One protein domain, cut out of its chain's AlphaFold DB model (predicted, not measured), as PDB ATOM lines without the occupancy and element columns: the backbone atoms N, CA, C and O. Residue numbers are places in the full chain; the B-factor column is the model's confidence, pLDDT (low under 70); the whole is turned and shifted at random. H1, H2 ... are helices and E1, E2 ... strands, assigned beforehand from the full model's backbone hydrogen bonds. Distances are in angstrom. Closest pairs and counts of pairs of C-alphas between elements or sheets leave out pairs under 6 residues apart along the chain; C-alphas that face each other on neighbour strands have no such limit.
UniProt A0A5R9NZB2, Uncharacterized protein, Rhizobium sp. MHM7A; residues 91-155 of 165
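This is residues 91 to 155 of the 165 residues of an uncharacterized protein of Rhizobium sp. MHM7A (UniProt A0A5R9NZB2). A two-stranded antiparallel ribbon, E1 beside E2, has one helix, H1, over one of its faces, pointing much the same way as E1. A long loop, residues 98 to 119, fills the side of E1 away from E2, and the tail after E2 folds back to pair briefly with that loop. The printed part has 65 residues, with one named helix and two named strands in the order E1, H1, E2; the class is mixed, helices and strands, with 27 residues, under half, in named elements. It is compact, with a radius of gyration of the C-alphas of 11.1 A and spans of 33 by 23 by 18 A.

Strand E1, residues 91 to 97, starts with C-alpha 91 at (41.675, 17.020, 228.083) and is 19.4 A long. Strand E2, residues 136 to 142, is 19.6 A long and ends with C-alpha 142 at (44.507, 15.302, 231.878). Helix H1, residues 120 to 132, is 19.3 A long from C-alpha 120 at (43.214, 24.992, 221.127).

E1 and E2 are antiparallel neighbours, at 153 degrees between their directions. N 94 and O 139, 2.8 A apart, and N 137 and O 96, 2.8 A apart, are within hydrogen-bond range. The closest C-alphas of E1 and H1 are those of Ile 93 and Ala 123, at 6.3 A. Those of H1 and E2 are Val 130 and Phe 136, at 5.9 A. In H1 every O i to N i+4 pair is within hydrogen-bond range. Residues 116 to 117 pair with residues 153 to 154, parallel.

The C-alphas farthest apart are those of Glu 132 and Glu 149, at 33.2 A. The printed part has no cut. The link from E1 to H1, 22 residues, is long; that from H1 to E2, 3 residues, is tight. Mean pLDDT of the printed part is 81.1; residue 144 and residues 146 to 155 are under 70.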
ATOM      1  N   LEU A  91      43.092  16.719 228.241       78.88
ATOM      2  CA  LEU A  91      41.675  17.020 228.083       78.88
ATOM      3  C   LEU A  91      41.438  18.504 227.801       78.88
ATOM      4  O   LEU A  91      40.534  18.847 227.044       78.88
ATOM      5  N   GLY A  92      42.257  19.388 228.369       83.06
ATOM      6  CA  GLY A  92      42.157  20.828 228.150       83.06
ATOM      7  C   GLY A  92      42.675  21.639 229.328       83.06
ATOM      8  O   GLY A  92      43.346  21.123 230.220       83.06
ATOM      9  N   ILE A  93      42.383  22.933 229.324       87.88
ATOM     10  CA  ILE A  93      42.681  23.828 230.434       87.88
ATOM     11  C   ILE A  93      41.402  24.264 231.136       87.88
ATOM     12  O   ILE A  93      40.366  24.495 230.517       87.88
ATOM     13  N   ASP A  94      41.532  24.400 232.443       90.00
ATOM     14  CA  ASP A  94      40.557  24.955 233.361       90.00
ATOM     15  C   ASP A  94      41.072  26.311 233.860       90.00
ATOM     16  O   ASP A  94      42.288  26.536 233.956       90.00
ATOM     17  N   VAL A  95      40.155  27.219 234.175       91.88
ATOM     18  CA  VAL A  95      40.480  28.505 234.793       91.88
ATOM     19  C   VAL A  95      39.989  28.462 236.230       91.88
ATOM     20  O   VAL A  95      38.810  28.251 236.492       91.88
ATOM     21  N   VAL A  96      40.900  28.667 237.177       92.94
ATOM     22  CA  VAL A  96      40.612  28.548 238.606       92.94
ATOM     23  C   VAL A  96      40.856  29.856 239.345       92.94
ATOM     24  O   VAL A  96      41.771  30.618 239.026       92.94
ATOM     25  N   LYS A  97      40.083  30.075 240.406       93.69
ATOM     26  CA  LYS A  97      40.319  31.112 241.414       93.69
ATOM     27  C   LYS A  97      40.281  30.459 242.787       93.69
ATOM     28  O   LYS A  97      39.361  29.708 243.094       93.69
ATOM     29  N   ASN A  98      41.301  30.705 243.610       89.94
ATOM     30  CA  ASN A  98      41.463  30.048 244.918       89.94
ATOM     31  C   ASN A  98      41.420  28.504 244.849       89.94
ATOM     32  O   ASN A  98      40.937  27.852 245.769       89.94
ATOM     33  N   GLY A  99      41.904  27.920 243.748       84.19
ATOM     34  CA  GLY A  99      41.932  26.467 243.538       84.19
ATOM     35  C   GLY A  99      40.609  25.838 243.082       84.19
ATOM     36  O   GLY A  99      40.564  24.622 242.921       84.19
ATOM     37  N   ILE A 100      39.560  26.631 242.847       87.50
ATOM     38  CA  ILE A 100      38.246  26.162 242.383       87.50
ATOM     39  C   ILE A 100      38.023  26.643 240.945       87.50
ATOM     40  O   ILE A 100      38.318  27.801 240.645       87.50
ATOM     41  N   SER A 101      37.517  25.766 240.070       89.44
ATOM     42  CA  SER A 101      37.130  26.126 238.697       89.44
ATOM     43  C   SER A 101      36.085  27.239 238.698       89.44
ATOM     44  O   SER A 101      35.160  27.226 239.514       89.44
ATOM     45  N   ILE A 102      36.236  28.199 237.788       92.38
ATOM     46  CA  ILE A 102      35.278  29.294 237.619       92.38
ATOM     47  C   ILE A 102      34.176  28.947 236.619       92.38
ATOM     48  O   ILE A 102      33.190  29.674 236.558       92.38
ATOM     49  N   PHE A 103      34.313  27.872 235.841       89.25
ATOM     50  CA  PHE A 103      33.347  27.547 234.796       89.25
ATOM     51  C   PHE A 103      31.981  27.177 235.376       89.25
ATOM     52  O   PHE A 103      31.877  26.422 236.348       89.25
ATOM     53  N   GLY A 104      30.921  27.732 234.788       82.81
ATOM     54  CA  GLY A 104      29.557  27.600 235.307       82.81
ATOM     55  C   GLY A 104      29.265  28.424 236.564       82.81
ATOM     56  O   GLY A 104      28.232  28.204 237.200       82.81
ATOM     57  N   THR A 105      30.149  29.353 236.939       90.00
ATOM     58  CA  THR A 105      29.923  30.321 238.027       90.00
ATOM     59  C   THR A 105      29.644  31.720 237.473       90.00
ATOM     60  O   THR A 105      29.781  31.972 236.280       90.00
ATOM     61  N   ASP A 106      29.283  32.657 238.347       92.25
ATOM     62  CA  ASP A 106      29.135  34.082 238.020       92.25
ATOM     63  C   ASP A 106      30.457  34.764 237.625       92.25
ATOM     64  O   ASP A 106      30.448  35.863 237.073       92.25
ATOM     65  N   LEU A 107      31.594  34.115 237.892       90.88
ATOM     66  CA  LEU A 107      32.925  34.588 237.516       90.88
ATOM     67  C   LEU A 107      33.349  34.152 236.107       90.88
ATOM     68  O   LEU A 107      34.419  34.565 235.667       90.88
ATOM     69  N   ASP A 108      32.563  33.309 235.433       89.88
ATOM     70  CA  ASP A 108      32.864  32.782 234.103       89.88
ATOM     71  C   ASP A 108      32.527  33.800 232.996       89.88
ATOM     72  O   ASP A 108      31.347  34.027 232.707       89.88
ATOM     73  N   PRO A 109      33.525  34.394 232.320       88.12
ATOM     74  CA  PRO A 109      33.273  35.383 231.276       88.12
ATOM     75  C   PRO A 109      32.777  34.762 229.959       88.12
ATOM     76  O   PRO A 109      32.373  35.495 229.058       88.12
ATOM     77  N   TRP A 110      32.831  33.435 229.821       88.38
ATOM     78  CA  TRP A 110      32.462  32.715 228.602       88.38
ATOM     79  C   TRP A 110      31.111  32.000 228.719       88.38
ATOM     80  O   TRP A 110      30.614  31.482 227.720       88.38
ATOM     81  N   GLY A 111      30.505  31.988 229.913       85.69
ATOM     82  CA  GLY A 111      29.224  31.322 230.158       85.69
ATOM     83  C   GLY A 111      29.278  29.809 229.927       85.69
ATOM     84  O   GLY A 111      28.306  29.224 229.440       85.69
ATOM     85  N   LEU A 112      30.416  29.188 230.232       86.25
ATOM     86  CA  LEU A 112      30.631  27.752 230.111       86.25
ATOM     87  C   LEU A 112      29.879  27.014 231.215       86.25
ATOM     88  O   LEU A 112      29.424  27.586 232.209       86.25
ATOM     89  N   LYS A 113      29.722  25.707 231.042       83.75
ATOM     90  CA  LYS A 113      29.138  24.840 232.058       83.75
ATOM     91  C   LYS A 113      30.209  24.357 233.025       83.75
ATOM     92  O   LYS A 113      31.399  24.285 232.727       83.75
ATOM     93  N   LYS A 114      29.745  23.945 234.203       75.38
ATOM     94  CA  LYS A 114      30.569  23.213 235.160       75.38
ATOM     95  C   LYS A 114      31.147  21.969 234.468       75.38
ATOM     96  O   LYS A 114      30.380  21.163 233.945       75.38
ATOM     97  N   ASN A 115      32.471  21.816 234.533       75.94
ATOM     98  CA  ASN A 115      33.271  20.752 233.902       75.94
ATOM     99  C   ASN A 115      33.513  20.887 232.389       75.94
ATOM    100  O   ASN A 115      33.990  19.933 231.775       75.94
ATOM    101  N   ASP A 116      33.234  22.037 231.780       81.25
ATOM    102  CA  ASP A 116      33.784  22.317 230.452       81.25
ATOM    103  C   ASP A 116      35.313  22.452 230.548       81.25
ATOM    104  O   ASP A 116      35.863  22.822 231.587       81.25
ATOM    105  N   LEU A 117      36.020  22.142 229.464       85.25
ATOM    106  CA  LEU A 117      37.455  22.396 229.350       85.25
ATOM    107  C   LEU A 117      37.763  23.106 228.044       85.25
ATOM    108  O   LEU A 117      37.183  22.818 226.996       85.25
ATOM    109  N   LEU A 118      38.731  24.014 228.109       84.38
ATOM    110  CA  LEU A 118      39.162  24.797 226.964       84.38
ATOM    111  C   LEU A 118      40.334  24.107 226.263       84.38
ATOM    112  O   LEU A 118      41.332  23.755 226.892       84.38
ATOM    113  N   ARG A 119      40.253  23.950 224.942       84.00
ATOM    114  CA  ARG A 119      41.353  23.458 224.094       84.00
ATOM    115  C   ARG A 119      41.663  24.461 222.985       84.00
ATOM    116  O   ARG A 119      40.863  25.350 222.702       84.00
ATOM    117  N   ASN A 120      42.820  24.285 222.350       82.12
ATOM    118  CA  ASN A 120      43.214  24.992 221.127       82.12
ATOM    119  C   ASN A 120      43.049  26.521 221.256       82.12
ATOM    120  O   ASN A 120      43.510  27.103 222.235       82.12
ATOM    121  N   GLU A 121      42.369  27.170 220.312       81.44
ATOM    122  CA  GLU A 121      42.171  28.625 220.307       81.44
ATOM    123  C   GLU A 121      41.466  29.135 221.572       81.44
ATOM    124  O   GLU A 121      41.855  30.162 222.128       81.44
ATOM    125  N   ALA A 122      40.483  28.395 222.091       82.38
ATOM    126  CA  ALA A 122      39.780  28.773 223.315       82.38
ATOM    127  C   ALA A 122      40.716  28.729 224.539       82.38
ATOM    128  O   ALA A 122      40.640  29.583 225.427       82.38
ATOM    129  N   ALA A 123      41.663  27.785 224.550       86.31
ATOM    130  CA  ALA A 123      42.722  27.749 225.552       86.31
ATOM    131  C   ALA A 123      43.659  28.966 225.441       86.31
ATOM    132  O   ALA A 123      44.107  29.493 226.459       86.31
ATOM    133  N   ASP A 124      43.945  29.446 224.231       87.38
ATOM    134  CA  ASP A 124      44.786  30.630 224.025       87.38
ATOM    135  C   ASP A 124      44.081  31.936 224.419       87.38
ATOM    136  O   ASP A 124      44.701  32.802 225.045       87.38
ATOM    137  N   VAL A 125      42.771  32.044 224.170       88.44
ATOM    138  CA  VAL A 125      41.935  33.153 224.663       88.44
ATOM    139  C   VAL A 125      41.937  33.198 226.191       88.44
ATOM    140  O   VAL A 125      42.194  34.253 226.773       88.44
ATOM    141  N   ALA A 126      41.732  32.063 226.863       88.62
ATOM    142  CA  ALA A 126      41.803  32.008 228.323       88.62
ATOM    143  C   ALA A 126      43.201  32.345 228.860       88.62
ATOM    144  O   ALA A 126      43.319  33.050 229.863       88.62
ATOM    145  N   LYS A 127      44.274  31.927 228.170       91.69
ATOM    146  CA  LYS A 127      45.646  32.339 228.517       91.69
ATOM    147  C   LYS A 127      45.847  33.848 228.438       91.69
ATOM    148  O   LYS A 127      46.558  34.390 229.281       91.69
ATOM    149  N   ALA A 128      45.274  34.518 227.442       92.69
ATOM    150  CA  ALA A 128      45.335  35.972 227.339       92.69
ATOM    151  C   ALA A 128      44.524  36.638 228.458       92.69
ATOM    152  O   ALA A 128      45.060  37.466 229.190       92.69
ATOM    153  N   TRP A 129      43.286  36.191 228.671       94.12
ATOM    154  CA  TRP A 129      42.399  36.745 229.692       94.12
ATOM    155  C   TRP A 129      42.979  36.626 231.110       94.12
ATOM    156  O   TRP A 129      42.979  37.602 231.857       94.12
ATOM    157  N   VAL A 130      43.558  35.476 231.478       94.31
ATOM    158  CA  VAL A 130      44.182  35.288 232.804       94.31
ATOM    159  C   VAL A 130      45.384  36.215 233.022       94.31
ATOM    160  O   VAL A 130      45.611  36.656 234.147       94.31
ATOM    161  N   LYS A 131      46.139  36.576 231.972       94.50
ATOM    162  CA  LYS A 131      47.235  37.560 232.096       94.50
ATOM    163  C   LYS A 131      46.726  38.955 232.466       94.50
ATOM    164  O   LYS A 131      47.445  39.700 233.123       94.50
ATOM    165  N   GLU A 132      45.511  39.293 232.047       94.62
ATOM    166  CA  GLU A 132      44.878  40.595 232.282       94.62
ATOM    167  C   GLU A 132      44.056  40.634 233.583       94.62
ATOM    168  O   GLU A 132      43.750  41.712 234.086       94.62
ATOM    169  N   ASN A 133      43.744  39.469 234.165       94.50
ATOM    170  CA  ASN A 133      42.891  39.327 235.345       94.50
ATOM    171  C   ASN A 133      43.671  38.692 236.512       94.50
ATOM    172  O   ASN A 133      43.662  37.469 236.686       94.50
ATOM    173  N   PRO A 134      44.364  39.497 237.341       92.25
ATOM    174  CA  PRO A 134      45.165  38.977 238.444       92.25
ATOM    175  C   PRO A 134      44.302  38.252 239.490       92.25
ATOM    176  O   PRO A 134      43.219  38.705 239.860       92.25
ATOM    177  N   GLY A 135      44.811  37.125 239.995       91.75
ATOM    178  CA  GLY A 135      44.127  36.263 240.971       91.75
ATOM    179  C   GLY A 135      43.410  35.051 240.366       91.75
ATOM    180  O   GLY A 135      42.941  34.195 241.115       91.75
ATOM    181  N   PHE A 136      43.356  34.955 239.037       94.69
ATOM    182  CA  PHE A 136      42.959  33.747 238.320       94.69
ATOM    183  C   PHE A 136      44.201  32.978 237.855       94.69
ATOM    184  O   PHE A 136      45.267  33.557 237.632       94.69
ATOM    185  N   HIS A 137      44.070  31.663 237.713       94.12
ATOM    186  CA  HIS A 137      45.152  30.775 237.307       94.12
ATOM    187  C   HIS A 137      44.656  29.746 236.297       94.12
ATOM    188  O   HIS A 137      43.493  29.354 236.320       94.12
ATOM    189  N   LEU A 138      45.553  29.287 235.430       90.25
ATOM    190  CA  LEU A 138      45.276  28.179 234.524       90.25
ATOM    191  C   LEU A 138      45.712  26.867 235.156       90.25
ATOM    192  O   LEU A 138      46.803  26.784 235.726       90.25
ATOM    193  N   VAL A 139      44.895  25.837 234.985       88.25
ATOM    194  CA  VAL A 139      45.216  24.465 235.372       88.25
ATOM    195  C   VAL A 139      45.047  23.577 234.149       88.25
ATOM    196  O   VAL A 139      43.987  23.557 233.534       88.25
ATOM    197  N   GLN A 140      46.098  22.854 233.774       85.62
ATOM    198  CA  GLN A 140      45.996  21.812 232.756       85.62
ATOM    199  C   GLN A 140      45.284  20.599 233.351       85.62
ATOM    200  O   GLN A 140      45.570  20.222 234.488       85.62
ATOM    201  N   ARG A 141      44.357  20.021 232.588       82.81
ATOM    202  CA  ARG A 141      43.587  18.838 232.958       82.81
ATOM    203  C   ARG A 141      43.898  17.700 231.997       82.81
ATOM    204  O   ARG A 141      43.849  17.867 230.776       82.81
ATOM    205  N   PHE A 142      44.193  16.546 232.564       79.88
ATOM    206  CA  PHE A 142      44.507  15.302 231.878       79.88
ATOM    207  C   PHE A 142      43.532  14.207 232.315       79.88
ATOM    208  O   PHE A 142      42.864  14.335 233.345       79.88
ATOM    209  N   GLN A 143      43.452  13.119 231.547       74.62
ATOM    210  CA  GLN A 143      42.701  11.929 231.958       74.62
ATOM    211  C   GLN A 143      43.119  11.500 233.372       74.62
ATOM    212  O   GLN A 143      44.293  11.568 233.720       74.62
ATOM    213  N   GLY A 144      42.159  11.137 234.222       69.62
ATOM    214  CA  GLY A 144      42.419  10.785 235.622       69.62
ATOM    215  C   GLY A 144      42.606  11.958 236.597       69.62
ATOM    216  O   GLY A 144      42.700  11.714 237.793       69.62
ATOM    217  N   ASP A 145      42.608  13.227 236.160       70.94
ATOM    218  CA  ASP A 145      42.691  14.374 237.094       70.94
ATOM    219  C   ASP A 145      41.431  14.583 237.948       70.94
ATOM    220  O   ASP A 145      41.471  15.332 238.929       70.94
ATOM    221  N   MET A 146      40.312  13.947 237.596       62.28
ATOM    222  CA  MET A 146      39.086  13.948 238.391       62.28
ATOM    223  C   MET A 146      38.583  12.517 238.569       62.28
ATOM    224  O   MET A 146      38.443  11.780 237.600       62.28
ATOM    225  N   ARG A 147      38.347  12.134 239.830       52.03
ATOM    226  CA  ARG A 147      38.027  10.761 240.264       52.03
ATOM    227  C   ARG A 147      36.542  10.377 240.155       52.03
ATOM    228  O   ARG A 147      36.195   9.257 240.495       52.03
ATOM    229  N   GLU A 148      35.666  11.280 239.716       42.53
ATOM    230  CA  GLU A 148      34.221  11.024 239.567       42.53
ATOM    231  C   GLU A 148      33.793  11.106 238.097       42.53
ATOM    232  O   GLU A 148      34.445  11.809 237.322       42.53
ATOM    233  N   GLU A 149      32.692  10.412 237.762       39.09
ATOM    234  CA  GLU A 149      31.977  10.266 236.471       39.09
ATOM    235  C   GLU A 149      31.657  11.595 235.760       39.09
ATOM    236  O   GLU A 149      30.515  11.960 235.478       39.09
ATOM    237  N   THR A 150      32.686  12.366 235.459       41.00
ATOM    238  CA  THR A 150      32.565  13.655 234.811       41.00
ATOM    239  C   THR A 150      33.036  13.457 233.393       41.00
ATOM    240  O   THR A 150      34.201  13.660 233.059       41.00
ATOM    241  N   THR A 151      32.114  13.012 232.547       48.22
ATOM    242  CA  THR A 151      32.283  13.121 231.104       48.22
ATOM    243  C   THR A 151      32.502  14.597 230.800       48.22
ATOM    244  O   THR A 151      31.573  15.400 230.872       48.22
ATOM    245  N   TYR A 152      33.750  14.980 230.534       48.34
ATOM    246  CA  TYR A 152      34.066  16.340 230.136       48.34
ATOM    247  C   TYR A 152      33.327  16.655 228.841       48.34
ATOM    248  O   TYR A 152      33.429  15.917 227.857       48.34
ATOM    249  N   HIS A 153      32.618  17.778 228.815       49.91
ATOM    250  CA  HIS A 153      32.200  18.362 227.553       49.91
ATOM    251  C   HIS A 153      33.421  19.066 226.964       49.91
ATOM    252  O   HIS A 153      33.713  20.228 227.240       49.91
ATOM    253  N   ILE A 154      34.193  18.304 226.188       53.50
ATOM    254  CA  ILE A 154      35.294  18.852 225.406       53.50
ATOM    255  C   ILE A 154      34.658  19.709 224.316       53.50
ATOM    256  O   ILE A 154      34.040  19.185 223.388       53.50
ATOM    257  N   MET A 155      34.783  21.028 224.439       49.88
ATOM    258  CA  MET A 155      34.277  21.931 223.415       49.88
ATOM    259  C   MET A 155      35.094  21.736 222.122       49.88
ATOM    260  O   MET A 155      36.328  21.827 222.168       49.88
TER     261      MET A 155